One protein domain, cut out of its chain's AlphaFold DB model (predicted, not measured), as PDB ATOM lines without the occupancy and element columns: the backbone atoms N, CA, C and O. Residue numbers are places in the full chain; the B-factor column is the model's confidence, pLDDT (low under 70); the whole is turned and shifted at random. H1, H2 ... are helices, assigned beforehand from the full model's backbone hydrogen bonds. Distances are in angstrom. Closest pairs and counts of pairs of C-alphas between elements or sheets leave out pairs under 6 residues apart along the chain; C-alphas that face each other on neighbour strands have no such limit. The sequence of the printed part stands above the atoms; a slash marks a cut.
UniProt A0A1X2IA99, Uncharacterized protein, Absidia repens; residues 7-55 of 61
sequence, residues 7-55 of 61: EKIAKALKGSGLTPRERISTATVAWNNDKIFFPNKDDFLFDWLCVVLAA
ATOM      1  N   GLU A   7     -44.251   2.936   1.101       69.12
ATOM      2  CA  GLU A   7     -42.899   2.924   0.539       69.12
ATOM      3  C   GLU A   7     -41.871   2.216   1.445       69.12
ATOM      4  O   GLU A   7     -41.039   1.446   0.959       69.12
ATOM      5  N   LYS A   8     -41.928   2.427   2.769       72.00
ATOM      6  CA  LYS A   8     -41.052   1.726   3.727       72.00
ATOM      7  C   LYS A   8     -41.337   0.227   3.735       72.00
ATOM      8  O   LYS A   8     -40.402  -0.569   3.805       72.00
ATOM      9  N   ILE A   9     -42.605  -0.154   3.607       72.00
ATOM     10  CA  ILE A   9     -43.025  -1.557   3.541       72.00
ATOM     11  C   ILE A   9     -42.560  -2.192   2.228       72.00
ATOM     12  O   ILE A   9     -41.967  -3.270   2.246       72.00
ATOM     13  N   ALA A  10     -42.716  -1.497   1.101       72.44
ATOM     14  CA  ALA A  10     -42.204  -1.956  -0.187       72.44
ATOM     15  C   ALA A  10     -40.672  -2.130  -0.174       72.44
ATOM     16  O   ALA A  10     -40.158  -3.138  -0.661       72.44
ATOM     17  N   LYS A  11     -39.931  -1.191   0.435       76.06
ATOM     18  CA  LYS A  11     -38.472  -1.295   0.620       76.06
ATOM     19  C   LYS A  11     -38.085  -2.475   1.515       76.06
ATOM     20  O   LYS A  11     -37.179  -3.224   1.150       76.06
ATOM     21  N   ALA A  12     -38.794  -2.690   2.622       75.06
ATOM     22  CA  ALA A  12     -38.569  -3.831   3.509       75.06
ATOM     23  C   ALA A  12     -38.815  -5.174   2.793       75.06
ATOM     24  O   ALA A  12     -37.991  -6.080   2.884       75.06
ATOM     25  N   LEU A  13     -39.890  -5.279   2.002       72.75
ATOM     26  CA  LEU A  13     -40.202  -6.471   1.202       72.75
ATOM     27  C   LEU A  13     -39.194  -6.713   0.072       72.75
ATOM     28  O   LEU A  13     -38.910  -7.857  -0.277       72.75
ATOM     29  N   LYS A  14     -38.630  -5.653  -0.515       74.25
ATOM     30  CA  LYS A  14     -37.590  -5.774  -1.545       74.25
ATOM     31  C   LYS A  14     -36.248  -6.226  -0.953       74.25
ATOM     32  O   LYS A  14     -35.516  -6.949  -1.627       74.25
ATOM     33  N   GLY A  15     -35.939  -5.826   0.282       75.19
ATOM     34  CA  GLY A  15     -34.706  -6.174   0.998       75.19
ATOM     35  C   GLY A  15     -34.738  -7.504   1.761       75.19
ATOM     36  O   GLY A  15     -33.697  -7.952   2.223       75.19
ATOM     37  N   SER A  16     -35.895  -8.161   1.876       75.94
ATOM     38  CA  SER A  16     -36.086  -9.346   2.729       75.94
ATOM     39  C   SER A  16     -35.499 -10.659   2.191       75.94
ATOM     40  O   SER A  16     -35.682 -11.700   2.812       75.94
ATOM     41  N   GLY A  17     -34.852 -10.655   1.020       79.75
ATOM     42  CA  GLY A  17     -34.327 -11.877   0.387       79.75
ATOM     43  C   GLY A  17     -35.396 -12.865  -0.114       79.75
ATOM     44  O   GLY A  17     -35.044 -13.873  -0.716       79.75
ATOM     45  N   LEU A  18     -36.684 -12.561   0.078       78.88
ATOM     46  CA  LEU A  18     -37.808 -13.392  -0.355       78.88
ATOM     47  C   LEU A  18     -37.885 -13.510  -1.881       78.88
ATOM     48  O   LEU A  18     -37.630 -12.543  -2.613       78.88
ATOM     49  N   THR A  19     -38.326 -14.671  -2.359       82.00
ATOM     50  CA  THR A  19     -38.663 -14.879  -3.769       82.00
ATOM     51  C   THR A  19     -39.845 -13.988  -4.180       82.00
ATOM     52  O   THR A  19     -40.640 -13.566  -3.334       82.00
ATOM     53  N   PRO A  20     -40.034 -13.702  -5.484       76.00
ATOM     54  CA  PRO A  20     -41.159 -12.885  -5.945       76.00
ATOM     55  C   PRO A  20     -42.526 -13.389  -5.462       76.00
ATOM     56  O   PRO A  20     -43.396 -12.593  -5.119       76.00
ATOM     57  N   ARG A  21     -42.702 -14.714  -5.382       79.38
ATOM     58  CA  ARG A  21     -43.957 -15.347  -4.959       79.38
ATOM     59  C   ARG A  21     -44.216 -15.169  -3.463       79.38
ATOM     60  O   ARG A  21     -45.337 -14.865  -3.066       79.38
ATOM     61  N   GLU A  22     -43.174 -15.299  -2.647       78.94
ATOM     62  CA  GLU A  22     -43.248 -15.053  -1.205       78.94
ATOM     63  C   GLU A  22     -43.509 -13.577  -0.907       78.94
ATOM     64  O   GLU A  22     -44.348 -13.275  -0.069       78.94
ATOM     65  N   ARG A  23     -42.890 -12.652  -1.654       75.62
ATOM     66  CA  ARG A  23     -43.162 -11.210  -1.520       75.62
ATOM     67  C   ARG A  23     -44.630 -10.877  -1.752       75.62
ATOM     68  O   ARG A  23     -45.187 -10.106  -0.980       75.62
ATOM     69  N   ILE A  24     -45.250 -11.464  -2.778       77.88
ATOM     70  CA  ILE A  24     -46.683 -11.283  -3.054       77.88
ATOM     71  C   ILE A  24     -47.515 -11.855  -1.907       77.88
ATOM     72  O   ILE A  24     -48.411 -11.179  -1.417       77.88
ATOM     73  N   SER A  25     -47.202 -13.065  -1.436       79.62
ATOM     74  CA  SER A  25     -47.920 -13.685  -0.315       79.62
ATOM     75  C   SER A  25     -47.840 -12.833   0.957       79.62
ATOM     76  O   SER A  25     -48.863 -12.478   1.539       79.62
ATOM     77  N   THR A  26     -46.635 -12.410   1.349       78.88
ATOM     78  CA  THR A  26     -46.412 -11.561   2.525       78.88
ATOM     79  C   THR A  26     -47.067 -10.191   2.373       78.88
ATOM     80  O   THR A  26     -47.670  -9.704   3.328       78.88
ATOM     81  N   ALA A  27     -47.003  -9.580   1.187       77.00
ATOM     82  CA  ALA A  27     -47.682  -8.317   0.909       77.00
ATOM     83  C   ALA A  27     -49.204  -8.459   1.033       77.00
ATOM     84  O   ALA A  27     -49.828  -7.624   1.673       77.00
ATOM     85  N   THR A  28     -49.794  -9.537   0.508       80.50
ATOM     86  CA  THR A  28     -51.234  -9.821   0.621       80.50
ATOM     87  C   THR A  28     -51.660 -10.064   2.069       80.50
ATOM     88  O   THR A  28     -52.713  -9.589   2.489       80.50
ATOM     89  N   VAL A  29     -50.847 -10.766   2.865       81.81
ATOM     90  CA  VAL A  29     -51.116 -10.958   4.301       81.81
ATOM     91  C   VAL A  29     -51.052  -9.627   5.047       81.81
ATOM     92  O   VAL A  29     -51.939  -9.335   5.843       81.81
ATOM     93  N   ALA A  30     -50.042  -8.798   4.773       77.75
ATOM     94  CA  ALA A  30     -49.935  -7.470   5.371       77.75
ATOM     95  C   ALA A  30     -51.090  -6.554   4.936       77.75
ATOM     96  O   ALA A  30     -51.627  -5.811   5.750       77.75
ATOM     97  N   TRP A  31     -51.506  -6.651   3.673       76.62
ATOM     98  CA  TRP A  31     -52.609  -5.888   3.101       76.62
ATOM     99  C   TRP A  31     -53.950  -6.216   3.756       76.62
ATOM    100  O   TRP A  31     -54.741  -5.314   3.995       76.62
ATOM    101  N   ASN A  32     -54.218  -7.482   4.070       79.56
ATOM    102  CA  ASN A  32     -55.474  -7.900   4.703       79.56
ATOM    103  C   ASN A  32     -55.440  -7.828   6.239       79.56
ATOM    104  O   ASN A  32     -56.352  -8.318   6.895       79.56
ATOM    105  N   ASN A  33     -54.381  -7.271   6.830       79.75
ATOM    106  CA  ASN A  33     -54.252  -7.174   8.276       79.75
ATOM    107  C   ASN A  33     -54.737  -5.810   8.778       79.75
ATOM    108  O   ASN A  33     -54.016  -4.818   8.686       79.75
ATOM    109  N   ASP A  34     -55.915  -5.790   9.401       74.38
ATOM    110  CA  ASP A  34     -56.549  -4.578   9.945       74.38
ATOM    111  C   ASP A  34     -55.745  -3.905  11.073       74.38
ATOM    112  O   ASP A  34     -56.000  -2.758  11.434       74.38
ATOM    113  N   LYS A  35     -54.747  -4.599  11.639       76.38
ATOM    114  CA  LYS A  35     -53.838  -4.037  12.651       76.38
ATOM    115  C   LYS A  35     -52.704  -3.218  12.043       76.38
ATOM    116  O   LYS A  35     -52.014  -2.509  12.776       76.38
ATOM    117  N   ILE A  36     -52.465  -3.341  10.737       67.31
ATOM    118  CA  ILE A  36     -51.433  -2.584  10.033       67.31
ATOM    119  C   ILE A  36     -52.112  -1.384   9.384       67.31
ATOM    120  O   ILE A  36     -52.761  -1.493   8.347       67.31
ATOM    121  N   PHE A  37     -51.963  -0.221  10.017       65.81
ATOM    122  CA  PHE A  37     -52.443   1.029   9.447       65.81
ATOM    123  C   PHE A  37     -51.550   1.426   8.270       65.81
ATOM    124  O   PHE A  37     -50.375   1.744   8.450       65.81
ATOM    125  N   PHE A  38     -52.118   1.395   7.066       66.62
ATOM    126  CA  PHE A  38     -51.495   1.917   5.855       66.62
ATOM    127  C   PHE A  38     -52.125   3.274   5.531       66.62
ATOM    128  O   PHE A  38     -53.241   3.313   5.006       66.62
ATOM    129  N   PRO A  39     -51.453   4.395   5.830       64.81
ATOM    130  CA  PRO A  39     -51.929   5.692   5.372       64.81
ATOM    131  C   PRO A  39     -51.952   5.713   3.837       64.81
ATOM    132  O   PRO A  39     -50.970   5.333   3.196       64.81
ATOM    133  N   ASN A  40     -53.081   6.133   3.256       69.19
ATOM    134  CA  ASN A  40     -53.314   6.218   1.806       69.19
ATOM    135  C   ASN A  40     -53.101   4.884   1.068       69.19
ATOM    136  O   ASN A  40     -52.547   4.828  -0.029       69.19
ATOM    137  N   LYS A  41     -53.517   3.786   1.711       71.38
ATOM    138  CA  LYS A  41     -53.441   2.417   1.190       71.38
ATOM    139  C   LYS A  41     -53.988   2.307  -0.236       71.38
ATOM    140  O   LYS A  41     -53.298   1.792  -1.114       71.38
ATOM    141  N   ASP A  42     -55.196   2.817  -0.445       70.44
ATOM    142  CA  ASP A  42     -55.903   2.725  -1.722       70.44
ATOM    143  C   ASP A  42     -55.225   3.567  -2.806       70.44
ATOM    144  O   ASP A  42     -55.005   3.062  -3.906       70.44
ATOM    145  N   ASP A  43     -54.780   4.784  -2.473       74.31
ATOM    146  CA  ASP A  43     -54.040   5.649  -3.402       74.31
ATOM    147  C   ASP A  43     -52.711   5.015  -3.819       74.31
ATOM    148  O   ASP A  43     -52.368   5.013  -4.997       74.31
ATOM    149  N   PHE A  44     -51.977   4.409  -2.879       72.94
ATOM    150  CA  PHE A  44     -50.728   3.715  -3.189       72.94
ATOM    151  C   PHE A  44     -50.949   2.510  -4.108       72.94
ATOM    152  O   PHE A  44     -50.168   2.295  -5.035       72.94
ATOM    153  N   LEU A  45     -51.987   1.704  -3.857       72.69
ATOM    154  CA  LEU A  45     -52.307   0.571  -4.724       72.69
ATOM    155  C   LEU A  45     -52.741   1.048  -6.106       72.69
ATOM    156  O   LEU A  45     -52.319   0.457  -7.098       72.69
ATOM    157  N   PHE A  46     -53.550   2.102  -6.169       69.38
ATOM    158  CA  PHE A  46     -53.975   2.704  -7.421       69.38
ATOM    159  C   PHE A  46     -52.776   3.216  -8.225       69.38
ATOM    160  O   PHE A  46     -52.598   2.792  -9.364       69.38
ATOM    161  N   ASP A  47     -51.892   4.010  -7.616       69.94
ATOM    162  CA  ASP A  47     -50.666   4.501  -8.255       69.94
ATOM    163  C   ASP A  47     -49.764   3.352  -8.710       69.94
ATOM    164  O   ASP A  47     -49.260   3.349  -9.835       69.94
ATOM    165  N   TRP A  48     -49.577   2.333  -7.867       72.56
ATOM    166  CA  TRP A  48     -48.759   1.176  -8.216       72.56
ATOM    167  C   TRP A  48     -49.352   0.388  -9.389       72.56
ATOM    168  O   TRP A  48     -48.619   0.032 -10.314       72.56
ATOM    169  N   LEU A  49     -50.667   0.155  -9.401       70.00
ATOM    170  CA  LEU A  49     -51.366  -0.483 -10.519       70.00
ATOM    171  C   LEU A  49     -51.258   0.360 -11.791       70.00
ATOM    172  O   LEU A  49     -50.943  -0.189 -12.844       70.00
ATOM    173  N   CYS A  50     -51.453   1.676 -11.704       72.94
ATOM    174  CA  CYS A  50     -51.269   2.590 -12.826       72.94
ATOM    175  C   CYS A  50     -49.846   2.506 -13.381       72.94
ATOM    176  O   CYS A  50     -49.685   2.371 -14.587       72.94
ATOM    177  N   VAL A  51     -48.814   2.500 -12.535       68.44
ATOM    178  CA  VAL A  51     -47.417   2.365 -12.973       68.44
ATOM    179  C   VAL A  51     -47.159   1.007 -13.625       68.44
ATOM    180  O   VAL A  51     -46.541   0.956 -14.684       68.44
ATOM    181  N   VAL A  52     -47.632  -0.092 -13.035       69.75
ATOM    182  CA  VAL A  52     -47.400  -1.449 -13.558       69.75
ATOM    183  C   VAL A  52     -48.152  -1.694 -14.867       69.75
ATOM    184  O   VAL A  52     -47.603  -2.320 -15.769       69.75
ATOM    185  N   LEU A  53     -49.388  -1.203 -14.989       68.56
ATOM    186  CA  LEU A  53     -50.236  -1.406 -16.166       68.56
ATOM    187  C   LEU A  53     -49.948  -0.395 -17.285       68.56
ATOM    188  O   LEU A  53     -50.053  -0.744 -18.460       68.56
ATOM    189  N   ALA A  54     -49.577   0.846 -16.950       67.19
ATOM    190  CA  ALA A  54     -49.181   1.859 -17.931       67.19
ATOM    191  C   ALA A  54     -47.723   1.705 -18.385       67.19
ATOM    192  O   ALA A  54     -47.368   2.202 -19.459       67.19
ATOM    193  N   ALA A  55     -46.874   1.007 -17.617       59.56
ATOM    194  CA  ALA A  55     -45.574   0.559 -18.097       59.56
ATOM    195  C   ALA A  55     -45.798  -0.382 -19.284       59.56
ATOM    196  O   ALA A  55     -46.101  -1.563 -19.124       59.56
TER     197      ALA A  55
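This is residues 7 to 55 of the 61 residues of an uncharacterized protein of Absidia repens (UniProt A0A1X2IA99). Two short helices, H1 and H2, lie roughly side by side, the chain folding back between them, and a third helix, H3, is held away from both on a bowed link, with a gap between. The printed part has 49 residues with three named helices, H1, H2 and H3 in that order, and no named strand: all helix. It is only just compact, close to loose, with a radius of gyration of the C-alphas of 11.3 A and spans of 27 by 27 by 16 A.

H1, residues 7 to 15, and H2, residues 20 to 31, form a helical hairpin over a tight link. They only just touch, with 3 pairs of C-alphas within 8 A; the closest are those of Leu 13 and Arg 23, 6.2 A apart. H2 touches H1 with residues 23 to 27 alone. They run opposite ways at a shallow tilt of 32 degrees, only just short of steep. H3, residues 41 to 54, is apart from H1 and from H2. In H1, H2 and H3 every O i to N i+4 pair is within hydrogen-bond range.

H1 begins at C-alpha 7 (-42.899, 2.924, 0.539). H2 is 16.2 A long; H3, 19.6 A, ends at C-alpha 54 (-49.181, 1.859, -17.931).

The C-alphas farthest apart, of Lys 35 and Ala 55, are 32.2 A apart. Residues 32 to 37 stand free, as do 45 to 55, of which 45 to 54 belong to H3. The printed part has no cut. Mean pLDDT of the printed part is 73.7, with residue 7, residues 36 to 40, 46 to 47 and 51 to 55 under 70.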